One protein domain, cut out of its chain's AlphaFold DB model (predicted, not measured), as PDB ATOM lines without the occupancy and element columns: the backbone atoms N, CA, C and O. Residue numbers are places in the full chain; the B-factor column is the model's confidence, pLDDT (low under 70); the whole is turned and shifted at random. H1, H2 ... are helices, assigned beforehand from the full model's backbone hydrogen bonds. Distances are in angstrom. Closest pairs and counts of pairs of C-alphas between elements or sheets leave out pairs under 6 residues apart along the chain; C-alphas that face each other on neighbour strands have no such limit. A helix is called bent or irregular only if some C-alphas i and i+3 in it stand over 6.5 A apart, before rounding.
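This is residues 686 to 831 and 1243 to 1275 of the 1275 residues of the protein "short transient receptor potential channel 4-like" of Branchiostoma belcheri (UniProt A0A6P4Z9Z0). The domain is an elongated body of helices built round a helical hairpin, H3 and H4, with H1 and H8 towards the two ends of its long axis. H2 packs on the beginning of H3, short helices H5, H6 and H7 gather towards the far end of the hairpin, and the long H9 crosses the last turns of H4, with residues 1267 to 1275 sticking out. The 179 printed residues hold nine named helices, H1 to H9 in order, and no named strand; the class is all helix. The whole is only just loose, close to compact, with a radius of gyration of the C-alphas of 19.0 A and spans of 67 by 39 by 36 A.

H1, residues 697 to 710, touches no helix but is near H3, residues 723 to 738. H2, residues 713 to 719, touches residues 723 to 727 of H3 alone, closest at C-alphas 717 and 723, 5.9 A. H3 and H4, residues 742 to 764, form a hairpin at a shallow tilt of 16 degrees, opposite ways; the closest C-alphas, of Ala 731 and Ala 752, are 4.1 A apart. H5, residues 769 to 776, touches H6, residues 790 to 797, closest at C-alphas 776 and 790, 4.9 A. H7, residues 801 to 804, touches residues 756 to 760 of H4 alone, closest at C-alphas 760 and 803, 5.4 A. H8, residues 807 to 825, only just touches H5, with 3 pairs of C-alphas within 8 A, the closest those of Leu 772 and Tyr 812, 7.4 A. H9, residues 1243 to 1274, touches H4 with residues 1259 to 1263 alone, closest at C-alphas 762 and 1263, 6.4 A, about perpendicular, but only just, at 72 degrees. Every O i to N i+4 pair is within hydrogen-bond range in H1, H2, H3, H6 and H9; the counts are 17 of 19 in H4, 12 of 15 in H8 and 1 of 4 in H5, where 3 of 5 O i to N i+3 pairs are, and H7 is too short for such a pair.

H1 begins at C-alpha 697 (44.374, -13.861, -30.816) and is 19.8 A long. H3 measures 22.5 A, H4 32.7 A and H8 25.0 A. H4 is irregular: C-alphas 743 and 746 are 7.7 A apart. H8 has a kink of 42 degrees near residue 819. H9, 47.2 A long, ends at C-alpha 1274 (14.458, 0.964, -19.503).

The two C-alphas farthest apart, of Ser 696 and Val 827, are 68.3 A apart. Residues 832 to 1242 are not printed; C-alphas 831 and 1243 are 38.1 A apart across this cut. The link from H5 to H6, residues 777 to 789, is long. Mean pLDDT of the printed part is 79.3; 40 residues are under 70, among them 778 to 789 and 815 to 831.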
ATOM      1  N   PRO A 686      37.699 -14.801 -11.952       78.75
ATOM      2  CA  PRO A 686      38.485 -14.485 -13.138       78.75
ATOM      3  C   PRO A 686      39.867 -13.965 -12.721       78.75
ATOM      4  O   PRO A 686      39.974 -12.979 -11.992       78.75
ATOM      5  N   VAL A 687      40.928 -14.632 -13.181       76.75
ATOM      6  CA  VAL A 687      42.319 -14.203 -12.970       76.75
ATOM      7  C   VAL A 687      42.903 -13.818 -14.328       76.75
ATOM      8  O   VAL A 687      43.263 -14.703 -15.102       76.75
ATOM      9  N   PRO A 688      43.006 -12.516 -14.651       74.88
ATOM     10  CA  PRO A 688      43.506 -12.082 -15.954       74.88
ATOM     11  C   PRO A 688      44.934 -12.561 -16.243       74.88
ATOM     12  O   PRO A 688      45.245 -12.901 -17.379       74.88
ATOM     13  N   ASP A 689      45.783 -12.665 -15.217       74.94
ATOM     14  CA  ASP A 689      47.176 -13.117 -15.348       74.94
ATOM     15  C   ASP A 689      47.315 -14.592 -15.767       74.94
ATOM     16  O   ASP A 689      48.392 -15.005 -16.196       74.94
ATOM     17  N   ALA A 690      46.234 -15.380 -15.696       67.94
ATOM     18  CA  ALA A 690      46.211 -16.748 -16.210       67.94
ATOM     19  C   ALA A 690      46.330 -16.796 -17.747       67.94
ATOM     20  O   ALA A 690      46.798 -17.787 -18.304       67.94
ATOM     21  N   TYR A 691      45.955 -15.716 -18.442       72.31
ATOM     22  CA  TYR A 691      45.988 -15.639 -19.899       72.31
ATOM     23  C   TYR A 691      47.194 -14.828 -20.382       72.31
ATOM     24  O   TYR A 691      47.312 -13.624 -20.145       72.31
ATOM     25  N   GLN A 692      48.096 -15.469 -21.129       70.88
ATOM     26  CA  GLN A 692      49.210 -14.766 -21.764       70.88
ATOM     27  C   GLN A 692      48.746 -14.041 -23.035       70.88
ATOM     28  O   GLN A 692      48.647 -14.611 -24.119       70.88
ATOM     29  N   TRP A 693      48.526 -12.734 -22.902       65.75
ATOM     30  CA  TRP A 693      48.060 -11.827 -23.962       65.75
ATOM     31  C   TRP A 693      48.997 -11.703 -25.194       65.75
ATOM     32  O   TRP A 693      48.643 -11.059 -26.185       65.75
ATOM     33  N   THR A 694      50.202 -12.289 -25.162       63.19
ATOM     34  CA  THR A 694      51.238 -12.153 -26.204       63.19
ATOM     35  C   THR A 694      51.243 -13.254 -27.267       63.19
ATOM     36  O   THR A 694      51.802 -13.026 -28.338       63.19
ATOM     37  N   LEU A 695      50.636 -14.415 -27.013       64.69
ATOM     38  CA  LEU A 695      50.863 -15.638 -27.800       64.69
ATOM     39  C   LEU A 695      49.876 -15.858 -28.958       64.69
ATOM     40  O   LEU A 695      50.291 -16.289 -30.032       64.69
ATOM     41  N   SER A 696      48.582 -15.566 -28.780       78.19
ATOM     42  CA  SER A 696      47.551 -15.817 -29.803       78.19
ATOM     43  C   SER A 696      46.363 -14.852 -29.705       78.19
ATOM     44  O   SER A 696      46.130 -14.245 -28.662       78.19
ATOM     45  N   VAL A 697      45.595 -14.700 -30.795       78.06
ATOM     46  CA  VAL A 697      44.374 -13.861 -30.816       78.06
ATOM     47  C   VAL A 697      43.307 -14.418 -29.870       78.06
ATOM     48  O   VAL A 697      42.656 -13.649 -29.172       78.06
ATOM     49  N   SER A 698      43.159 -15.744 -29.793       79.56
ATOM     50  CA  SER A 698      42.222 -16.382 -28.861       79.56
ATOM     51  C   SER A 698      42.597 -16.109 -27.403       79.56
ATOM     52  O   SER A 698      41.731 -15.719 -26.630       79.56
ATOM     53  N   GLN A 699      43.878 -16.220 -27.035       80.81
ATOM     54  CA  GLN A 699      44.337 -15.893 -25.679       80.81
ATOM     55  C   GLN A 699      44.272 -14.393 -25.371       80.81
ATOM     56  O   GLN A 699      44.022 -14.021 -24.230       80.81
ATOM     57  N   ALA A 700      44.464 -13.522 -26.368       80.94
ATOM     58  CA  ALA A 700      44.281 -12.082 -26.196       80.94
ATOM     59  C   ALA A 700      42.811 -11.728 -25.923       80.94
ATOM     60  O   ALA A 700      42.535 -10.954 -25.011       80.94
ATOM     61  N   ASN A 701      41.876 -12.338 -26.659       83.62
ATOM     62  CA  ASN A 701      40.444 -12.180 -26.407       83.62
ATOM     63  C   ASN A 701      40.055 -12.761 -25.036       83.62
ATOM     64  O   ASN A 701      39.287 -12.135 -24.315       83.62
ATOM     65  N   ALA A 702      40.645 -13.892 -24.633       84.00
ATOM     66  CA  ALA A 702      40.421 -14.473 -23.310       84.00
ATOM     67  C   ALA A 702      40.897 -13.580 -22.164       84.00
ATOM     68  O   ALA A 702      40.168 -13.347 -21.201       84.00
ATOM     69  N   TRP A 703      42.098 -13.019 -22.306       86.50
ATOM     70  CA  TRP A 703      42.620 -12.026 -21.377       86.50
ATOM     71  C   TRP A 703      41.709 -10.793 -21.301       86.50
ATOM     72  O   TRP A 703      41.410 -10.317 -20.209       86.50
ATOM     73  N   LEU A 704      41.234 -10.295 -22.445       87.75
ATOM     74  CA  LEU A 704      40.370  -9.119 -22.520       87.75
ATOM     75  C   LEU A 704      39.005  -9.354 -21.860       87.75
ATOM     76  O   LEU A 704      38.558  -8.514 -21.085       87.75
ATOM     77  N   ASP A 705      38.364 -10.494 -22.113       87.75
ATOM     78  CA  ASP A 705      37.089 -10.840 -21.475       87.75
ATOM     79  C   ASP A 705      37.248 -11.016 -19.956       87.75
ATOM     80  O   ASP A 705      36.395 -10.567 -19.189       87.75
ATOM     81  N   ALA A 706      38.377 -11.575 -19.504       88.19
ATOM     82  CA  ALA A 706      38.704 -11.648 -18.082       88.19
ATOM     83  C   ALA A 706      38.891 -10.255 -17.454       88.19
ATOM     84  O   ALA A 706      38.448 -10.029 -16.326       88.19
ATOM     85  N   GLN A 707      39.494  -9.304 -18.179       88.81
ATOM     86  CA  GLN A 707      39.596  -7.907 -17.738       88.81
ATOM     87  C   GLN A 707      38.223  -7.232 -17.673       88.81
ATOM     88  O   GLN A 707      37.907  -6.605 -16.665       88.81
ATOM     89  N   ARG A 708      37.382  -7.402 -18.701       90.50
ATOM     90  CA  ARG A 708      36.008  -6.870 -18.724       90.50
ATOM     91  C   ARG A 708      35.200  -7.357 -17.521       90.50
ATOM     92  O   ARG A 708      34.562  -6.554 -16.848       90.50
ATOM     93  N   ALA A 709      35.285  -8.648 -17.206       90.19
ATOM     94  CA  ALA A 709      34.642  -9.221 -16.030       90.19
ATOM     95  C   ALA A 709      35.185  -8.642 -14.713       90.19
ATOM     96  O   ALA A 709      34.404  -8.275 -13.839       90.19
ATOM     97  N   ALA A 710      36.507  -8.512 -14.570       89.12
ATOM     98  CA  ALA A 710      37.121  -7.953 -13.364       89.12
ATOM     99  C   ALA A 710      36.785  -6.464 -13.137       89.12
ATOM    100  O   ALA A 710      36.801  -6.001 -11.998       89.12
ATOM    101  N   CYS A 711      36.475  -5.731 -14.209       91.44
ATOM    102  CA  CYS A 711      36.099  -4.315 -14.178       91.44
ATOM    103  C   CYS A 711      34.593  -4.084 -13.977       91.44
ATOM    104  O   CYS A 711      34.161  -2.941 -13.844       91.44
ATOM    105  N   SER A 712      33.791  -5.151 -13.954       91.75
ATOM    106  CA  SER A 712      32.348  -5.060 -13.744       91.75
ATOM    107  C   SER A 712      32.019  -4.453 -12.369       91.75
ATOM    108  O   SER A 712      32.531  -4.949 -11.357       91.75
ATOM    109  N   PRO A 713      31.142  -3.432 -12.289       92.12
ATOM    110  CA  PRO A 713      30.748  -2.800 -11.027       92.12
ATOM    111  C   PRO A 713      30.263  -3.794  -9.967       92.12
ATOM    112  O   PRO A 713      30.731  -3.774  -8.827       92.12
ATOM    113  N   SER A 714      29.376  -4.719 -10.351       90.12
ATOM    114  CA  SER A 714      28.829  -5.731  -9.438       90.12
ATOM    115  C   SER A 714      29.909  -6.677  -8.912       90.12
ATOM    116  O   SER A 714      29.894  -7.060  -7.743       90.12
ATOM    117  N   TYR A 715      30.889  -7.021  -9.752       91.38
ATOM    118  CA  TYR A 715      32.010  -7.865  -9.349       91.38
ATOM    119  C   TYR A 715      32.936  -7.149  -8.354       91.38
ATOM    120  O   TYR A 715      33.351  -7.751  -7.357       91.38
ATOM    121  N   ILE A 716      33.235  -5.866  -8.581       91.50
ATOM    122  CA  ILE A 716      34.079  -5.063  -7.681       91.50
ATOM    123  C   ILE A 716      33.416  -4.935  -6.302       91.50
ATOM    124  O   ILE A 716      34.089  -5.155  -5.294       91.50
ATOM    125  N   LEU A 717      32.110  -4.657  -6.243       90.88
ATOM    126  CA  LEU A 717      31.365  -4.531  -4.982       90.88
ATOM    127  C   LEU A 717      31.364  -5.823  -4.151       90.88
ATOM    128  O   LEU A 717      31.529  -5.765  -2.937       90.88
ATOM    129  N   LEU A 718      31.215  -6.985  -4.794       88.56
ATOM    130  CA  LEU A 718      31.149  -8.279  -4.100       88.56
ATOM    131  C   LEU A 718      32.517  -8.802  -3.649       88.56
ATOM    132  O   LEU A 718      32.617  -9.518  -2.652       88.56
ATOM    133  N   THR A 719      33.576  -8.515  -4.408       87.31
ATOM    134  CA  THR A 719      34.889  -9.142  -4.184       87.31
ATOM    135  C   THR A 719      35.875  -8.283  -3.407       87.31
ATOM    136  O   THR A 719      36.799  -8.844  -2.806       87.31
ATOM    137  N   SER A 720      35.715  -6.957  -3.424       86.50
ATOM    138  CA  SER A 720      36.686  -6.028  -2.847       86.50
ATOM    139  C   SER A 720      36.222  -5.436  -1.507       86.50
ATOM    140  O   SER A 720      35.058  -5.073  -1.369       86.50
ATOM    141  N   PRO A 721      37.117  -5.315  -0.505       83.00
ATOM    142  CA  PRO A 721      36.801  -4.649   0.762       83.00
ATOM    143  C   PRO A 721      36.797  -3.115   0.642       83.00
ATOM    144  O   PRO A 721      36.133  -2.444   1.423       83.00
ATOM    145  N   ASP A 722      37.543  -2.573  -0.325       86.44
ATOM    146  CA  ASP A 722      37.556  -1.156  -0.696       86.44
ATOM    147  C   ASP A 722      37.309  -1.044  -2.215       86.44
ATOM    148  O   ASP A 722      38.232  -1.283  -3.017       86.44
ATOM    149  N   PRO A 723      36.072  -0.711  -2.629       90.06
ATOM    150  CA  PRO A 723      35.707  -0.632  -4.039       90.06
ATOM    151  C   PRO A 723      36.377   0.543  -4.753       90.06
ATOM    152  O   PRO A 723      36.750   0.399  -5.918       90.06
ATOM    153  N   PHE A 724      36.622   1.669  -4.068       89.50
ATOM    154  CA  PHE A 724      37.280   2.835  -4.664       89.50
ATOM    155  C   PHE A 724      38.715   2.496  -5.050       89.50
ATOM    156  O   PHE A 724      39.108   2.621  -6.210       89.50
ATOM    157  N   ARG A 725      39.509   1.989  -4.103       87.75
ATOM    158  CA  ARG A 725      40.928   1.689  -4.350       87.75
ATOM    159  C   ARG A 725      41.117   0.587  -5.387       87.75
ATOM    160  O   ARG A 725      42.081   0.628  -6.160       87.75
ATOM    161  N   THR A 726      40.201  -0.378  -5.429       89.50
ATOM    162  CA  THR A 726      40.202  -1.445  -6.436       89.50
ATOM    163  C   THR A 726      39.873  -0.891  -7.822       89.50
ATOM    164  O   THR A 726      40.638  -1.133  -8.758       89.50
ATOM    165  N   ALA A 727      38.831  -0.063  -7.954       91.75
ATOM    166  CA  ALA A 727      38.500   0.630  -9.202       91.75
ATOM    167  C   ALA A 727      39.654   1.528  -9.687       91.75
ATOM    168  O   ALA A 727      40.012   1.535 -10.862       91.75
ATOM    169  N   PHE A 728      40.322   2.227  -8.770       91.62
ATOM    170  CA  PHE A 728      41.427   3.123  -9.099       91.62
ATOM    171  C   PHE A 728      42.661   2.383  -9.626       91.62
ATOM    172  O   PHE A 728      43.278   2.789 -10.616       91.62
ATOM    173  N   ARG A 729      43.042   1.286  -8.959       89.88
ATOM    174  CA  ARG A 729      44.187   0.461  -9.369       89.88
ATOM    175  C   ARG A 729      43.909  -0.277 -10.671       89.88
ATOM    176  O   ARG A 729      44.808  -0.336 -11.505       89.88
ATOM    177  N   THR A 730      42.697  -0.801 -10.856       89.94
ATOM    178  CA  THR A 730      42.292  -1.476 -12.102       89.94
ATOM    179  C   THR A 730      42.271  -0.495 -13.272       89.94
ATOM    180  O   THR A 730      42.924  -0.763 -14.278       89.94
ATOM    181  N   ALA A 731      41.669   0.688 -13.114       91.06
ATOM    182  CA  ALA A 731      41.681   1.739 -14.135       91.06
ATOM    183  C   ALA A 731      43.109   2.137 -14.542       91.06
ATOM    184  O   ALA A 731      43.425   2.242 -15.729       91.06
ATOM    185  N   LYS A 732      44.015   2.307 -13.568       89.88
ATOM    186  CA  LYS A 732      45.423   2.586 -13.875       89.88
ATOM    187  C   LYS A 732      46.111   1.413 -14.567       89.88
ATOM    188  O   LYS A 732      46.812   1.640 -15.548       89.88
ATOM    189  N   ALA A 733      45.916   0.186 -14.088       88.31
ATOM    190  CA  ALA A 733      46.511  -0.996 -14.700       88.31
ATOM    191  C   ALA A 733      46.096  -1.113 -16.175       88.31
ATOM    192  O   ALA A 733      46.958  -1.264 -17.039       88.31
ATOM    193  N   LEU A 734      44.807  -0.940 -16.487       89.25
ATOM    194  CA  LEU A 734      44.295  -0.929 -17.862       89.25
ATOM    195  C   LEU A 734      44.930   0.178 -18.715       89.25
ATOM    196  O   LEU A 734      45.396  -0.089 -19.827       89.25
ATOM    197  N   ARG A 735      45.032   1.403 -18.183       88.81
ATOM    198  CA  ARG A 735      45.706   2.527 -18.862       88.81
ATOM    199  C   ARG A 735      47.199   2.262 -19.092       88.81
ATOM    200  O   ARG A 735      47.734   2.653 -20.129       88.81
ATOM    201  N   ASP A 736      47.874   1.557 -18.186       86.62
ATOM    202  CA  ASP A 736      49.268   1.130 -18.362       86.62
ATOM    203  C   ASP A 736      49.389   0.015 -19.426       86.62
ATOM    204  O   ASP A 736      50.366  -0.031 -20.181       86.62
ATOM    205  N   HIS A 737      48.377  -0.852 -19.557       83.94
ATOM    206  CA  HIS A 737      48.299  -1.871 -20.611       83.94
ATOM    207  C   HIS A 737      48.018  -1.295 -22.007       83.94
ATOM    208  O   HIS A 737      48.489  -1.874 -22.990       83.94
ATOM    209  N   CYS A 738      47.346  -0.144 -22.115       82.44
ATOM    210  CA  CYS A 738      47.063   0.524 -23.394       82.44
ATOM    211  C   CYS A 738      48.329   0.772 -24.231       82.44
ATOM    212  O   CYS A 738      48.315   0.622 -25.452       82.44
ATOM    213  N   TRP A 739      49.454   1.069 -23.572       71.62
ATOM    214  CA  TRP A 739      50.744   1.292 -24.232       71.62
ATOM    215  C   TRP A 739      51.353   0.022 -24.841       71.62
ATOM    216  O   TRP A 739      52.204   0.117 -25.723       71.62
ATOM    217  N   LYS A 740      50.942  -1.171 -24.389       72.44
ATOM    218  CA  LYS A 740      51.522  -2.452 -24.822       72.44
ATOM    219  C   LYS A 740      50.898  -2.996 -26.116       72.44
ATOM    220  O   LYS A 740      51.581  -3.702 -26.855       72.44
ATOM    221  N   ARG A 741      49.632  -2.673 -26.416       67.25
ATOM    222  CA  ARG A 741      48.955  -3.010 -27.686       67.25
ATOM    223  C   ARG A 741      47.934  -1.936 -28.064       67.25
ATOM    224  O   ARG A 741      46.785  -1.967 -27.643       67.25
ATOM    225  N   GLU A 742      48.339  -1.055 -28.972       65.69
ATOM    226  CA  GLU A 742      47.517   0.054 -29.481       65.69
ATOM    227  C   GLU A 742      46.213  -0.403 -30.183       65.69
ATOM    228  O   GLU A 742      45.300   0.396 -30.387       65.69
ATOM    229  N   GLN A 743      46.106  -1.680 -30.575       72.19
ATOM    230  CA  GLN A 743      44.915  -2.238 -31.233       72.19
ATOM    231  C   GLN A 743      43.681  -2.255 -30.322       72.19
ATOM    232  O   GLN A 743      42.617  -1.857 -30.773       72.19
ATOM    233  N   TYR A 744      43.840  -2.640 -29.051       76.62
ATOM    234  CA  TYR A 744      42.749  -2.710 -28.066       76.62
ATOM    235  C   TYR A 744      42.663  -1.458 -27.191       76.62
ATOM    236  O   TYR A 744      41.959  -1.446 -26.190       76.62
ATOM    237  N   ARG A 745      43.416  -0.407 -27.530       80.50
ATOM    238  CA  ARG A 745      43.519   0.789 -26.699       80.50
ATOM    239  C   ARG A 745      42.165   1.431 -26.425       80.50
ATOM    240  O   ARG A 745      41.914   1.767 -25.284       80.50
ATOM    241  N   THR A 746      41.321   1.581 -27.445       84.69
ATOM    242  CA  THR A 746      39.997   2.202 -27.290       84.69
ATOM    243  C   THR A 746      39.143   1.407 -26.313       84.69
ATOM    244  O   THR A 746      38.625   1.975 -25.366       84.69
ATOM    245  N   GLU A 747      39.100   0.083 -26.464       86.38
ATOM    246  CA  GLU A 747      38.337  -0.790 -25.567       86.38
ATOM    247  C   GLU A 747      38.901  -0.793 -24.136       86.38
ATOM    248  O   GLU A 747      38.152  -0.809 -23.167       86.38
ATOM    249  N   LEU A 748      40.228  -0.758 -23.972       88.94
ATOM    250  CA  LEU A 748      40.863  -0.689 -22.652       88.94
ATOM    251  C   LEU A 748      40.685   0.681 -21.983       88.94
ATOM    252  O   LEU A 748      40.530   0.739 -20.764       88.94
ATOM    253  N   GLU A 749      40.718   1.769 -22.756       88.81
ATOM    254  CA  GLU A 749      40.418   3.123 -22.280       88.81
ATOM    255  C   GLU A 749      38.945   3.219 -21.863       88.81
ATOM    256  O   GLU A 749      38.677   3.686 -20.761       88.81
ATOM    257  N   GLU A 750      38.015   2.669 -22.651       91.25
ATOM    258  CA  GLU A 750      36.591   2.572 -22.299       91.25
ATOM    259  C   GLU A 750      36.365   1.780 -21.005       91.25
ATOM    260  O   GLU A 750      35.595   2.209 -20.149       91.25
ATOM    261  N   LEU A 751      37.063   0.656 -20.809       91.56
ATOM    262  CA  LEU A 751      36.970  -0.117 -19.564       91.56
ATOM    263  C   LEU A 751      37.560   0.628 -18.364       91.56
ATOM    264  O   LEU A 751      36.992   0.591 -17.273       91.56
ATOM    265  N   ALA A 752      38.684   1.321 -18.552       92.56
ATOM    266  CA  ALA A 752      39.294   2.120 -17.496       92.56
ATOM    267  C   ALA A 752      38.399   3.300 -17.095       92.56
ATOM    268  O   ALA A 752      38.249   3.580 -15.904       92.56
ATOM    269  N   ASP A 753      37.787   3.959 -18.077       91.56
ATOM    270  CA  ASP A 753      36.799   5.012 -17.863       91.56
ATOM    271  C   ASP A 753      35.518   4.437 -17.237       91.56
ATOM    272  O   ASP A 753      34.926   5.073 -16.371       91.56
ATOM    273  N   GLY A 754      35.139   3.198 -17.562       92.62
ATOM    274  CA  GLY A 754      34.084   2.436 -16.885       92.62
ATOM    275  C   GLY A 754      34.337   2.248 -15.381       92.62
ATOM    276  O   GLY A 754      33.466   2.520 -14.558       92.62
ATOM    277  N   CYS A 755      35.552   1.859 -14.987       92.69
ATOM    278  CA  CYS A 755      35.924   1.773 -13.569       92.69
ATOM    279  C   CYS A 755      35.916   3.146 -12.877       92.69
ATOM    280  O   CYS A 755      35.546   3.263 -11.708       92.69
ATOM    281  N   GLU A 756      36.344   4.195 -13.582       92.19
ATOM    282  CA  GLU A 756      36.383   5.551 -13.036       92.19
ATOM    283  C   GLU A 756      34.978   6.153 -12.879       92.19
ATOM    284  O   GLU A 756      34.677   6.767 -11.854       92.19
ATOM    285  N   THR A 757      34.099   5.928 -13.856       92.31
ATOM    286  CA  THR A 757      32.681   6.303 -13.794       92.31
ATOM    287  C   THR A 757      31.957   5.540 -12.692       92.31
ATOM    288  O   THR A 757      31.206   6.159 -11.949       92.31
ATOM    289  N   PHE A 758      32.240   4.252 -12.485       93.19
ATOM    290  CA  PHE A 758      31.720   3.508 -11.335       93.19
ATOM    291  C   PHE A 758      32.103   4.162  -9.996       93.19
ATOM    292  O   PHE A 758      31.241   4.376  -9.144       93.19
ATOM    293  N   ALA A 759      33.373   4.537  -9.815       92.12
ATOM    294  CA  ALA A 759      33.806   5.223  -8.598       92.12
ATOM    295  C   ALA A 759      33.132   6.600  -8.432       92.12
ATOM    296  O   ALA A 759      32.763   6.979  -7.323       92.12
ATOM    297  N   CYS A 760      32.940   7.336  -9.528       91.19
ATOM    298  CA  CYS A 760      32.170   8.580  -9.554       91.19
ATOM    299  C   CYS A 760      30.711   8.366  -9.116       91.19
ATOM    300  O   CYS A 760      30.222   9.074  -8.241       91.19
ATOM    301  N   GLU A 761      30.023   7.375  -9.686       91.56
ATOM    302  CA  GLU A 761      28.634   7.053  -9.344       91.56
ATOM    303  C   GLU A 761      28.496   6.621  -7.877       91.56
ATOM    304  O   GLU A 761      27.518   6.973  -7.224       91.56
ATOM    305  N   LEU A 762      29.478   5.890  -7.336       91.31
ATOM    306  CA  LEU A 762      29.485   5.493  -5.928       91.31
ATOM    307  C   LEU A 762      29.665   6.698  -4.991       91.31
ATOM    308  O   LEU A 762      29.042   6.751  -3.931       91.31
ATOM    309  N   LEU A 763      30.491   7.676  -5.383       90.62
ATOM    310  CA  LEU A 763      30.676   8.917  -4.627       90.62
ATOM    311  C   LEU A 763      29.428   9.813  -4.674       90.62
ATOM    312  O   LEU A 763      29.106  10.455  -3.680       90.62
ATOM    313  N   GLU A 764      28.681   9.814  -5.780       90.25
ATOM    314  CA  GLU A 764      27.408  10.543  -5.896       90.25
ATOM    315  C   GLU A 764      26.322  10.055  -4.920       90.25
ATOM    316  O   GLU A 764      25.371  10.790  -4.650       90.25
ATOM    317  N   GLU A 765      26.442   8.841  -4.371       90.81
ATOM    318  CA  GLU A 765      25.494   8.296  -3.385       90.81
ATOM    319  C   GLU A 765      25.743   8.777  -1.941       90.81
ATOM    320  O   GLU A 765      24.949   8.468  -1.035       90.81
ATOM    321  N   VAL A 766      26.821   9.540  -1.717       89.62
ATOM    322  CA  VAL A 766      27.137  10.192  -0.438       89.62
ATOM    323  C   VAL A 766      26.117  11.293  -0.149       89.62
ATOM    324  O   VAL A 766      25.827  12.133  -0.999       89.62
ATOM    325  N   ARG A 767      25.548  11.297   1.065       86.31
ATOM    326  CA  ARG A 767      24.487  12.254   1.447       86.31
ATOM    327  C   ARG A 767      24.825  13.144   2.636       86.31
ATOM    328  O   ARG A 767      24.146  14.150   2.830       86.31
ATOM    329  N   THR A 768      25.807  12.771   3.449       86.81
ATOM    330  CA  THR A 768      26.199  13.516   4.653       86.81
ATOM    331  C   THR A 768      27.679  13.880   4.616       86.81
ATOM    332  O   THR A 768      28.476  13.191   3.987       86.81
ATOM    333  N   GLU A 769      28.056  14.946   5.328       80.19
ATOM    334  CA  GLU A 769      29.464  15.349   5.481       80.19
ATOM    335  C   GLU A 769      30.297  14.245   6.159       80.19
ATOM    336  O   GLU A 769      31.421  13.981   5.747       80.19
ATOM    337  N   GLU A 770      29.713  13.515   7.116       80.38
ATOM    338  CA  GLU A 770      30.354  12.355   7.761       80.38
ATOM    339  C   GLU A 770      30.587  11.184   6.788       80.38
ATOM    340  O   GLU A 770      31.583  10.474   6.899       80.38
ATOM    341  N   GLU A 771      29.680  10.966   5.825       84.50
ATOM    342  CA  GLU A 771      29.877   9.974   4.758       84.50
ATOM    343  C   GLU A 771      30.934  10.456   3.745       84.50
ATOM    344  O   GLU A 771      31.596   9.626   3.130       84.50
ATOM    345  N   LEU A 772      31.129  11.772   3.584       84.25
ATOM    346  CA  LEU A 772      32.116  12.361   2.670       84.25
ATOM    347  C   LEU A 772      33.557  12.278   3.207       84.25
ATOM    348  O   LEU A 772      34.506  12.214   2.421       84.25
ATOM    349  N   ASP A 773      33.729  12.183   4.529       79.06
ATOM    350  CA  ASP A 773      35.031  11.999   5.191       79.06
ATOM    351  C   ASP A 773      35.764  10.703   4.785       79.06
ATOM    352  O   ASP A 773      36.965  10.565   5.036       79.06
ATOM    353  N   ILE A 774      35.101   9.777   4.074       79.25
ATOM    354  CA  ILE A 774      35.755   8.616   3.445       79.25
ATOM    355  C   ILE A 774      36.891   9.020   2.492       79.25
ATOM    356  O   ILE A 774      37.851   8.267   2.334       79.25
ATOM    357  N   LEU A 775      36.829  10.220   1.899       75.56
ATOM    358  CA  LEU A 775      37.871  10.753   1.014       75.56
ATOM    359  C   LEU A 775      39.208  11.005   1.740       75.56
ATOM    360  O   LEU A 775      40.261  11.087   1.098       75.56
ATOM    361  N   GLY A 776      39.182  11.096   3.072       71.94
ATOM    362  CA  GLY A 776      40.364  11.207   3.924       71.94
ATOM    363  C   GLY A 776      40.959   9.866   4.371       71.94
ATOM    364  O   GLY A 776      42.006   9.867   5.015       71.94
ATOM    365  N   HIS A 777      40.334   8.724   4.056       75.88
ATOM    366  CA  HIS A 777      40.773   7.409   4.539       75.88
ATOM    367  C   HIS A 777      42.127   6.970   3.939       75.88
ATOM    368  O   HIS A 777      42.353   7.095   2.733       75.88
ATOM    369  N   THR A 778      43.022   6.426   4.780       69.56
ATOM    370  CA  THR A 778      44.323   5.842   4.398       69.56
ATOM    371  C   THR A 778      44.559   4.497   5.086       69.56
ATOM    372  O   THR A 778      44.246   4.325   6.263       69.56
ATOM    373  N   ASP A 779      45.176   3.560   4.357       62.31
ATOM    374  CA  ASP A 779      45.602   2.252   4.886       62.31
ATOM    375  C   ASP A 779      47.013   2.276   5.507       62.31
ATOM    376  O   ASP A 779      47.438   1.285   6.105       62.31
ATOM    377  N   ASP A 780      47.765   3.372   5.348       59.91
ATOM    378  CA  ASP A 780      49.156   3.459   5.801       59.91
ATOM    379  C   ASP A 780      49.223   3.658   7.329       59.91
ATOM    380  O   ASP A 780      48.788   4.693   7.841       59.91
ATOM    381  N   PRO A 781      49.805   2.706   8.090       53.03
ATOM    382  CA  PRO A 781      49.806   2.751   9.555       53.03
ATOM    383  C   PRO A 781      50.699   3.861  10.133       53.03
ATOM    384  O   PRO A 781      50.564   4.193  11.311       53.03
ATOM    385  N   GLU A 782      51.598   4.425   9.316       52.69
ATOM    386  CA  GLU A 782      52.521   5.517   9.661       52.69
ATOM    387  C   GLU A 782      52.016   6.910   9.238       52.69
ATOM    388  O   GLU A 782      52.663   7.912   9.554       52.69
ATOM    389  N   ALA A 783      50.873   6.999   8.545       50.22
ATOM    390  CA  ALA A 783      50.307   8.274   8.114       50.22
ATOM    391  C   ALA A 783      49.949   9.145   9.334       50.22
ATOM    392  O   ALA A 783      49.308   8.689  10.288       50.22
ATOM    393  N   ARG A 784      50.390  10.411   9.332       51.00
ATOM    394  CA  ARG A 784      50.079  11.362  10.413       51.00
ATOM    395  C   ARG A 784      48.565  11.562  10.495       51.00
ATOM    396  O   ARG A 784      47.894  11.689   9.478       51.00
ATOM    397  N   SER A 785      48.042  11.686  11.715       43.16
ATOM    398  CA  SER A 785      46.612  11.898  12.009       43.16
ATOM    399  C   SER A 785      45.974  13.122  11.333       43.16
ATOM    400  O   SER A 785      44.749  13.221  11.339       43.16
ATOM    401  N   ASP A 786      46.790  14.012  10.759       49.66
ATOM    402  CA  ASP A 786      46.399  15.273  10.119       49.66
ATOM    403  C   ASP A 786      46.344  15.187   8.575       49.66
ATOM    404  O   ASP A 786      46.040  16.181   7.912       49.66
ATOM    405  N   GLU A 787      46.630  14.027   7.967       54.19
ATOM    406  CA  GLU A 787      46.521  13.826   6.513       54.19
ATOM    407  C   GLU A 787      45.061  13.571   6.102       54.19
ATOM    408  O   GLU A 787      44.627  12.449   5.870       54.19
ATOM    409  N   THR A 788      44.280  14.647   6.009       58.00
ATOM    410  CA  THR A 788      42.827  14.624   5.759       58.00
ATOM    411  C   THR A 788      42.409  14.240   4.329       58.00
ATOM    412  O   THR A 788      41.252  14.426   3.986       58.00
ATOM    413  N   VAL A 789      43.307  13.793   3.437       66.38
ATOM    414  CA  VAL A 789      43.018  13.733   1.979       66.38
ATOM    415  C   VAL A 789      43.560  12.474   1.277       66.38
ATOM    416  O   VAL A 789      43.789  12.472   0.070       66.38
ATOM    417  N   GLY A 790      43.794  11.388   2.011       74.12
ATOM    418  CA  GLY A 790      44.527  10.218   1.514       74.12
ATOM    419  C   GLY A 790      43.978   9.514   0.269       74.12
ATOM    420  O   GLY A 790      44.733   9.219  -0.661       74.12
ATOM    421  N   MET A 791      42.667   9.263   0.205       83.81
ATOM    422  CA  MET A 791      42.047   8.608  -0.956       83.81
ATOM    423  C   MET A 791      42.098   9.516  -2.191       83.81
ATOM    424  O   MET A 791      42.415   9.066  -3.293       83.81
ATOM    425  N   LEU A 792      41.825  10.807  -2.008       84.25
ATOM    426  CA  LEU A 792      41.850  11.782  -3.095       84.25
ATOM    427  C   LEU A 792      43.278  12.031  -3.615       84.25
ATOM    428  O   LEU A 792      43.474  12.186  -4.821       84.25
ATOM    429  N   GLN A 793      44.281  11.997  -2.735       82.94
ATOM    430  CA  GLN A 793      45.695  12.004  -3.124       82.94
ATOM    431  C   GLN A 793      46.037  10.791  -3.988       82.94
ATOM    432  O   GLN A 793      46.610  10.946  -5.067       82.94
ATOM    433  N   LEU A 794      45.615   9.594  -3.568       84.44
ATOM    434  CA  LEU A 794      45.800   8.385  -4.363       84.44
ATOM    435  C   LEU A 794      45.126   8.515  -5.738       84.44
ATOM    436  O   LEU A 794      45.742   8.193  -6.752       84.44
ATOM    437  N   ALA A 795      43.896   9.027  -5.804       86.94
ATOM    438  CA  ALA A 795      43.198   9.243  -7.070       86.94
ATOM    439  C   ALA A 795      43.949  10.223  -7.998       86.94
ATOM    440  O   ALA A 795      44.073   9.972  -9.202       86.94
ATOM    441  N   ALA A 796      44.519  11.297  -7.443       85.62
ATOM    442  CA  ALA A 796      45.336  12.254  -8.187       85.62
ATOM    443  C   ALA A 796      46.651  11.633  -8.703       85.62
ATOM    444  O   ALA A 796      47.000  11.812  -9.877       85.62
ATOM    445  N   ASP A 797      47.337  10.836  -7.880       83.56
ATOM    446  CA  ASP A 797      48.574  10.122  -8.236       83.56
ATOM    447  C   ASP A 797      48.351   9.045  -9.310       83.56
ATOM    448  O   ASP A 797      49.213   8.787 -10.163       83.56
ATOM    449  N   LEU A 798      47.172   8.418  -9.301       86.94
ATOM    450  CA  LEU A 798      46.737   7.458 -10.316       86.94
ATOM    451  C   LEU A 798      46.156   8.139 -11.573       86.94
ATOM    452  O   LEU A 798      45.888   7.453 -12.557       86.94
ATOM    453  N   LYS A 799      46.059   9.479 -11.588       86.56
ATOM    454  CA  LYS A 799      45.543  10.312 -12.692       86.56
ATOM    455  C   LYS A 799      44.080  10.053 -13.060       86.56
ATOM    456  O   LYS A 799      43.735  10.057 -14.243       86.56
ATOM    457  N   LEU A 800      43.229   9.858 -12.061       89.25
ATOM    458  CA  LEU A 800      41.786   9.706 -12.240       89.25
ATOM    459  C   LEU A 800      41.133  11.083 -12.348       89.25
ATOM    460  O   LEU A 800      40.848  11.749 -11.353       89.25
ATOM    461  N   ARG A 801      40.994  11.556 -13.585       88.38
ATOM    462  CA  ARG A 801      40.584  12.932 -13.872       88.38
ATOM    463  C   ARG A 801      39.109  13.176 -13.584       88.38
ATOM    464  O   ARG A 801      38.791  14.208 -13.018       88.38
ATOM    465  N   GLN A 802      38.226  12.267 -13.973       88.56
ATOM    466  CA  GLN A 802      36.788  12.351 -13.733       88.56
ATOM    467  C   GLN A 802      36.489  12.331 -12.229       88.56
ATOM    468  O   GLN A 802      35.826  13.249 -11.748       88.56
ATOM    469  N   PHE A 803      37.072  11.384 -11.484       90.69
ATOM    470  CA  PHE A 803      36.823  11.238 -10.043       90.69
ATOM    471  C   PHE A 803      37.230  12.485  -9.253       90.69
ATOM    472  O   PHE A 803      36.417  13.084  -8.560       90.69
ATOM    473  N   VAL A 804      38.475  12.944  -9.419       88.88
ATOM    474  CA  VAL A 804      39.012  14.101  -8.679       88.88
ATOM    475  C   VAL A 804      38.241  15.393  -8.983       88.88
ATOM    476  O   VAL A 804      38.185  16.296  -8.152       88.88
ATOM    477  N   THR A 805      37.644  15.496 -10.171       87.56
ATOM    478  CA  THR A 805      36.891  16.687 -10.596       87.56
ATOM    479  C   THR A 805      35.424  16.675 -10.194       87.56
ATOM    480  O   THR A 805      34.720  17.646 -10.484       87.56
ATOM    481  N   GLN A 806      34.958  15.606  -9.544       88.25
ATOM    482  CA  GLN A 806      33.606  15.573  -9.016       88.25
ATOM    483  C   GLN A 806      33.364  16.759  -8.066       88.25
ATOM    484  O   GLN A 806      34.246  17.096  -7.269       88.25
ATOM    485  N   PRO A 807      32.171  17.383  -8.105       87.06
ATOM    486  CA  PRO A 807      31.837  18.507  -7.233       87.06
ATOM    487  C   PRO A 807      32.083  18.214  -5.750       87.06
ATOM    488  O   PRO A 807      32.641  19.064  -5.063       87.06
ATOM    489  N   PHE A 808      31.771  16.998  -5.292       85.69
ATOM    490  CA  PHE A 808      31.984  16.563  -3.910       85.69
ATOM    491  C   PHE A 808      33.460  16.561  -3.494       85.69
ATOM    492  O   PHE A 808      33.782  16.995  -2.393       85.69
ATOM    493  N   CYS A 809      34.385  16.148  -4.369       84.38
ATOM    494  CA  CYS A 809      35.821  16.201  -4.075       84.38
ATOM    495  C   CYS A 809      36.327  17.644  -3.959       84.38
ATOM    496  O   CYS A 809      37.142  17.956  -3.089       84.38
ATOM    497  N   VAL A 810      35.837  18.533  -4.829       81.00
ATOM    498  CA  VAL A 810      36.172  19.964  -4.782       81.00
ATOM    499  C   VAL A 810      35.627  20.589  -3.506       81.00
ATOM    500  O   VAL A 810      36.355  21.288  -2.806       81.00
ATOM    501  N   GLU A 811      34.364  20.316  -3.191       78.75
ATOM    502  CA  GLU A 811      33.711  20.791  -1.981       78.75
ATOM    503  C   GLU A 811      34.431  20.286  -0.732       78.75
ATOM    504  O   GLU A 811      34.737  21.094   0.133       78.75
ATOM    505  N   TYR A 812      34.827  19.014  -0.681       79.62
ATOM    506  CA  TYR A 812      35.597  18.452   0.426       79.62
ATOM    507  C   TYR A 812      36.936  19.172   0.658       79.62
ATOM    508  O   TYR A 812      37.276  19.542   1.785       79.62
ATOM    509  N   ILE A 813      37.707  19.438  -0.407       75.19
ATOM    510  CA  ILE A 813      38.965  20.199  -0.301       75.19
ATOM    511  C   ILE A 813      38.694  21.625   0.195       75.19
ATOM    512  O   ILE A 813      39.419  22.145   1.046       75.19
ATOM    513  N   VAL A 814      37.650  22.262  -0.335       70.25
ATOM    514  CA  VAL A 814      37.261  23.620   0.047       70.25
ATOM    515  C   VAL A 814      36.817  23.648   1.511       70.25
ATOM    516  O   VAL A 814      37.344  24.456   2.266       70.25
ATOM    517  N   GLN A 815      35.929  22.752   1.943       67.12
ATOM    518  CA  GLN A 815      35.390  22.662   3.304       67.12
ATOM    519  C   GLN A 815      36.467  22.303   4.337       67.12
ATOM    520  O   GLN A 815      36.582  22.983   5.360       67.12
ATOM    521  N   SER A 816      37.317  21.308   4.053       64.44
ATOM    522  CA  SER A 816      38.398  20.889   4.961       64.44
ATOM    523  C   SER A 816      39.408  22.005   5.255       64.44
ATOM    524  O   SER A 816      40.025  22.006   6.320       64.44
ATOM    525  N   LYS A 817      39.567  22.982   4.349       60.41
ATOM    526  CA  LYS A 817      40.529  24.090   4.487       60.41
ATOM    527  C   LYS A 817      39.901  25.462   4.733       60.41
ATOM    528  O   LYS A 817      40.571  26.324   5.302       60.41
ATOM    529  N   LEU A 818      38.627  25.689   4.388       56.28
ATOM    530  CA  LEU A 818      37.948  26.954   4.700       56.28
ATOM    531  C   LEU A 818      37.837  27.181   6.207       56.28
ATOM    532  O   LEU A 818      37.737  28.329   6.624       56.28
ATOM    533  N   LYS A 819      37.901  26.121   7.019       58.50
ATOM    534  CA  LYS A 819      37.889  26.212   8.482       58.50
ATOM    535  C   LYS A 819      38.964  27.175   9.011       58.50
ATOM    536  O   LYS A 819      38.641  28.049   9.808       58.50
ATOM    537  N   ASP A 820      40.183  27.112   8.467       57.03
ATOM    538  CA  ASP A 820      41.306  27.979   8.865       57.03
ATOM    539  C   ASP A 820      41.171  29.421   8.329       57.03
ATOM    540  O   ASP A 820      41.591  30.387   8.970       57.03
ATOM    541  N   VAL A 821      40.565  29.589   7.146       57.47
ATOM    542  CA  VAL A 821      40.333  30.900   6.504       57.47
ATOM    543  C   VAL A 821      39.203  31.662   7.200       57.47
ATOM    544  O   VAL A 821      39.329  32.857   7.477       57.47
ATOM    545  N   VAL A 822      38.109  30.967   7.514       56.00
ATOM    546  CA  VAL A 822      36.958  31.496   8.257       56.00
ATOM    547  C   VAL A 822      37.380  31.881   9.679       56.00
ATOM    548  O   VAL A 822      36.986  32.945  10.157       56.00
ATOM    549  N   GLU A 823      38.258  31.097  10.318       56.44
ATOM    550  CA  GLU A 823      38.840  31.429  11.629       56.44
ATOM    551  C   GLU A 823      39.692  32.718  11.587       56.44
ATOM    552  O   GLU A 823      39.692  33.492  12.546       56.44
ATOM    553  N   PHE A 824      40.385  32.998  10.473       58.25
ATOM    554  CA  PHE A 824      41.204  34.208  10.313       58.25
ATOM    555  C   PHE A 824      40.381  35.472  10.012       58.25
ATOM    556  O   PHE A 824      40.640  36.521  10.605       58.25
ATOM    557  N   PHE A 825      39.392  35.394   9.113       58.97
ATOM    558  CA  PHE A 825      38.564  36.553   8.743       58.97
ATOM    559  C   PHE A 825      37.415  36.830   9.723       58.97
ATOM    560  O   PHE A 825      36.839  37.916   9.670       58.97
ATOM    561  N   GLY A 826      37.094  35.890  10.619       48.28
ATOM    562  CA  GLY A 826      36.286  36.060  11.837       48.28
ATOM    563  C   GLY A 826      34.811  36.461  11.673       48.28
ATOM    564  O   GLY A 826      34.042  36.282  12.609       48.28
ATOM    565  N   VAL A 827      34.404  37.019  10.529       46.41
ATOM    566  CA  VAL A 827      33.061  37.590  10.289       46.41
ATOM    567  C   VAL A 827      32.628  37.477   8.818       46.41
ATOM    568  O   VAL A 827      31.453  37.645   8.502       46.41
ATOM    569  N   VAL A 828      33.540  37.172   7.890       50.06
ATOM    570  CA  VAL A 828      33.211  37.097   6.459       50.06
ATOM    571  C   VAL A 828      32.612  35.724   6.142       50.06
ATOM    572  O   VAL A 828      33.311  34.815   5.697       50.06
ATOM    573  N   GLY A 829      31.315  35.573   6.422       46.91
ATOM    574  CA  GLY A 829      30.508  34.461   5.930       46.91
ATOM    575  C   GLY A 829      30.577  34.408   4.402       46.91
ATOM    576  O   GLY A 829      30.457  35.437   3.739       46.91
ATOM    577  N   ASN A 830      30.821  33.212   3.874       57.78
ATOM    578  CA  ASN A 830      30.872  32.864   2.454       57.78
ATOM    579  C   ASN A 830      31.838  33.714   1.604       57.78
ATOM    580  O   ASN A 830      31.456  34.653   0.908       57.78
ATOM    581  N   TRP A 831      33.110  33.295   1.556       59.19
ATOM    582  CA  TRP A 831      34.099  33.795   0.581       59.19
ATOM    583  C   TRP A 831      33.603  33.662  -0.878       59.19
ATOM    584  O   TRP A 831      34.015  34.429  -1.744       59.19
ATOM    585  N   PRO A1243      43.679   1.469  18.535       65.69
ATOM    586  CA  PRO A1243      42.229   1.312  18.698       65.69
ATOM    587  C   PRO A1243      41.419   2.329  17.873       65.69
ATOM    588  O   PRO A1243      40.378   1.972  17.333       65.69
ATOM    589  N   SER A1244      41.948   3.542  17.671       66.12
ATOM    590  CA  SER A1244      41.353   4.565  16.802       66.12
ATOM    591  C   SER A1244      41.410   4.237  15.302       66.12
ATOM    592  O   SER A1244      40.544   4.677  14.550       66.12
ATOM    593  N   GLN A1245      42.396   3.463  14.834       65.81
ATOM    594  CA  GLN A1245      42.470   2.999  13.441       65.81
ATOM    595  C   GLN A1245      41.448   1.893  13.154       65.81
ATOM    596  O   GLN A1245      40.827   1.908  12.095       65.81
ATOM    597  N   ARG A1246      41.231   0.966  14.100       70.69
ATOM    598  CA  ARG A1246      40.198  -0.079  13.962       70.69
ATOM    599  C   ARG A1246      38.797   0.518  13.894       70.69
ATOM    600  O   ARG A1246      38.028   0.149  13.017       70.69
ATOM    601  N   GLU A1247      38.513   1.489  14.759       76.62
ATOM    602  CA  GLU A1247      37.241   2.218  14.757       76.62
ATOM    603  C   GLU A1247      37.001   2.926  13.412       76.62
ATOM    604  O   GLU A1247      35.931   2.794  12.824       76.62
ATOM    605  N   ARG A1248      38.023   3.588  12.846       72.88
ATOM    606  CA  ARG A1248      37.931   4.201  11.508       72.88
ATOM    607  C   ARG A1248      37.705   3.182  10.386       72.88
ATOM    608  O   ARG A1248      36.953   3.480   9.464       72.88
ATOM    609  N   GLN A1249      38.332   2.006  10.446       77.94
ATOM    610  CA  GLN A1249      38.125   0.936   9.460       77.94
ATOM    611  C   GLN A1249      36.713   0.341   9.539       77.94
ATOM    612  O   GLN A1249      36.100   0.070   8.508       77.94
ATOM    613  N   GLU A1250      36.171   0.169  10.746       81.62
ATOM    614  CA  GLU A1250      34.792  -0.292  10.940       81.62
ATOM    615  C   GLU A1250      33.777   0.742  10.439       81.62
ATOM    616  O   GLU A1250      32.858   0.387   9.702       81.62
ATOM    617  N   ILE A1251      33.981   2.025  10.762       82.56
ATOM    618  CA  ILE A1251      33.154   3.130  10.255       82.56
ATOM    619  C   ILE A1251      33.203   3.179   8.723       82.56
ATOM    620  O   ILE A1251      32.155   3.246   8.083       82.56
ATOM    621  N   PHE A1252      34.398   3.079   8.133       83.88
ATOM    622  CA  PHE A1252      34.573   3.048   6.682       83.88
ATOM    623  C   PHE A1252      33.783   1.899   6.045       83.88
ATOM    624  O   PHE A1252      33.016   2.127   5.112       83.88
ATOM    625  N   LYS A1253      33.888   0.682   6.594       85.06
ATOM    626  CA  LYS A1253      33.156  -0.483   6.083       85.06
ATOM    627  C   LYS A1253      31.637  -0.287   6.141       85.06
ATOM    628  O   LYS A1253      30.950  -0.564   5.164       85.06
ATOM    629  N   ILE A1254      31.118   0.249   7.249       88.25
ATOM    630  CA  ILE A1254      29.682   0.542   7.401       88.25
ATOM    631  C   ILE A1254      29.211   1.563   6.357       88.25
ATOM    632  O   ILE A1254      28.115   1.424   5.811       88.25
ATOM    633  N   ILE A1255      30.012   2.597   6.085       87.75
ATOM    634  CA  ILE A1255      29.681   3.611   5.077       87.75
ATOM    635  C   ILE A1255      29.679   2.988   3.676       87.75
ATOM    636  O   ILE A1255      28.714   3.178   2.938       87.75
ATOM    637  N   ILE A1256      30.697   2.197   3.328       88.62
ATOM    638  CA  ILE A1256      30.784   1.518   2.028       88.62
ATOM    639  C   ILE A1256      29.596   0.575   1.806       88.62
ATOM    640  O   ILE A1256      28.973   0.645   0.748       88.62
ATOM    641  N   ASP A1257      29.206  -0.223   2.804       88.75
ATOM    642  CA  ASP A1257      28.039  -1.112   2.702       88.75
ATOM    643  C   ASP A1257      26.740  -0.316   2.458       88.75
ATOM    644  O   ASP A1257      25.869  -0.730   1.687       88.75
ATOM    645  N   ARG A1258      26.591   0.865   3.078       90.31
ATOM    646  CA  ARG A1258      25.440   1.755   2.829       90.31
ATOM    647  C   ARG A1258      25.455   2.328   1.413       90.31
ATOM    648  O   ARG A1258      24.398   2.368   0.784       90.31
ATOM    649  N   LEU A1259      26.615   2.770   0.925       90.38
ATOM    650  CA  LEU A1259      26.773   3.319  -0.425       90.38
ATOM    651  C   LEU A1259      26.513   2.250  -1.491       90.38
ATOM    652  O   LEU A1259      25.739   2.495  -2.414       90.38
ATOM    653  N   ALA A1260      27.070   1.050  -1.318       89.31
ATOM    654  CA  ALA A1260      26.874  -0.085  -2.216       89.31
ATOM    655  C   ALA A1260      25.387  -0.445  -2.358       89.31
ATOM    656  O   ALA A1260      24.877  -0.565  -3.470       89.31
ATOM    657  N   ASN A1261      24.655  -0.525  -1.242       90.44
ATOM    658  CA  ASN A1261      23.218  -0.804  -1.269       90.44
ATOM    659  C   ASN A1261      22.413   0.295  -1.988       90.44
ATOM    660  O   ASN A1261      21.510  -0.010  -2.764       90.44
ATOM    661  N   ARG A1262      22.732   1.580  -1.763       93.00
ATOM    662  CA  ARG A1262      22.070   2.693  -2.471       93.00
ATOM    663  C   ARG A1262      22.352   2.648  -3.975       93.00
ATOM    664  O   ARG A1262      21.423   2.818  -4.765       93.00
ATOM    665  N   TYR A1263      23.599   2.371  -4.349       91.81
ATOM    666  CA  TYR A1263      24.032   2.229  -5.735       91.81
ATOM    667  C   TYR A1263      23.268   1.116  -6.465       91.81
ATOM    668  O   TYR A1263      22.698   1.357  -7.530       91.81
ATOM    669  N   LEU A1264      23.191  -0.080  -5.867       89.88
ATOM    670  CA  LEU A1264      22.483  -1.225  -6.448       89.88
ATOM    671  C   LEU A1264      20.991  -0.931  -6.631       89.88
ATOM    672  O   LEU A1264      20.475  -1.071  -7.737       89.88
ATOM    673  N   LEU A1265      20.328  -0.392  -5.601       89.31
ATOM    674  CA  LEU A1265      18.915   0.001  -5.680       89.31
ATOM    675  C   LEU A1265      18.655   1.061  -6.762       89.31
ATOM    676  O   LEU A1265      17.596   1.071  -7.392       89.31
ATOM    677  N   ARG A1266      19.598   1.988  -6.982       90.50
ATOM    678  CA  ARG A1266      19.504   2.975  -8.068       90.50
ATOM    679  C   ARG A1266      19.625   2.304  -9.435       90.50
ATOM    680  O   ARG A1266      18.848   2.650 -10.324       90.50
ATOM    681  N   LYS A1267      20.565   1.370  -9.610       86.81
ATOM    682  CA  LYS A1267      20.768   0.647 -10.876       86.81
ATOM    683  C   LYS A1267      19.599  -0.277 -11.211       86.81
ATOM    684  O   LYS A1267      19.141  -0.247 -12.349       86.81
ATOM    685  N   GLU A1268      19.049  -0.996 -10.235       84.94
ATOM    686  CA  GLU A1268      17.839  -1.814 -10.413       84.94
ATOM    687  C   GLU A1268      16.667  -0.967 -10.925       84.94
ATOM    688  O   GLU A1268      16.091  -1.272 -11.966       84.94
ATOM    689  N   ARG A1269      16.397   0.184 -10.290       85.12
ATOM    690  CA  ARG A1269      15.357   1.124 -10.753       85.12
ATOM    691  C   ARG A1269      15.619   1.690 -12.147       85.12
ATOM    692  O   ARG A1269      14.679   2.059 -12.846       85.12
ATOM    693  N   GLN A1270      16.880   1.863 -12.539       83.12
ATOM    694  CA  GLN A1270      17.211   2.318 -13.891       83.12
ATOM    695  C   GLN A1270      16.920   1.231 -14.927       83.12
ATOM    696  O   GLN A1270      16.377   1.561 -15.978       83.12
ATOM    697  N   MET A1271      17.211  -0.036 -14.616       77.75
ATOM    698  CA  MET A1271      16.884  -1.162 -15.494       77.75
ATOM    699  C   MET A1271      15.369  -1.374 -15.611       77.75
ATOM    700  O   MET A1271      14.871  -1.522 -16.722       77.75
ATOM    701  N   GLU A1272      14.622  -1.270 -14.506       78.56
ATOM    702  CA  GLU A1272      13.148  -1.348 -14.506       78.56
ATOM    703  C   GLU A1272      12.473  -0.246 -15.339       78.56
ATOM    704  O   GLU A1272      11.378  -0.448 -15.848       78.56
ATOM    705  N   ASN A1273      13.101   0.926 -15.475       74.88
ATOM    706  CA  ASN A1273      12.568   2.028 -16.284       74.88
ATOM    707  C   ASN A1273      12.971   1.951 -17.771       74.88
ATOM    708  O   ASN A1273      12.438   2.722 -18.571       74.88
ATOM    709  N   GLN A1274      13.953   1.115 -18.130       68.06
ATOM    710  CA  GLN A1274      14.458   0.964 -19.503       68.06
ATOM    711  C   GLN A1274      13.906  -0.272 -20.228       68.06
ATOM    712  O   GLN A1274      13.845  -0.247 -21.460       68.06
ATOM    713  N   GLY A1275      13.546  -1.327 -19.488       49.72
ATOM    714  CA  GLY A1275      12.815  -2.498 -19.997       49.72
ATOM    715  C   GLY A1275      11.318  -2.244 -20.100       49.72
ATOM    716  O   GLY A1275      10.702  -2.839 -21.015       49.72
TER     717      GLY A1275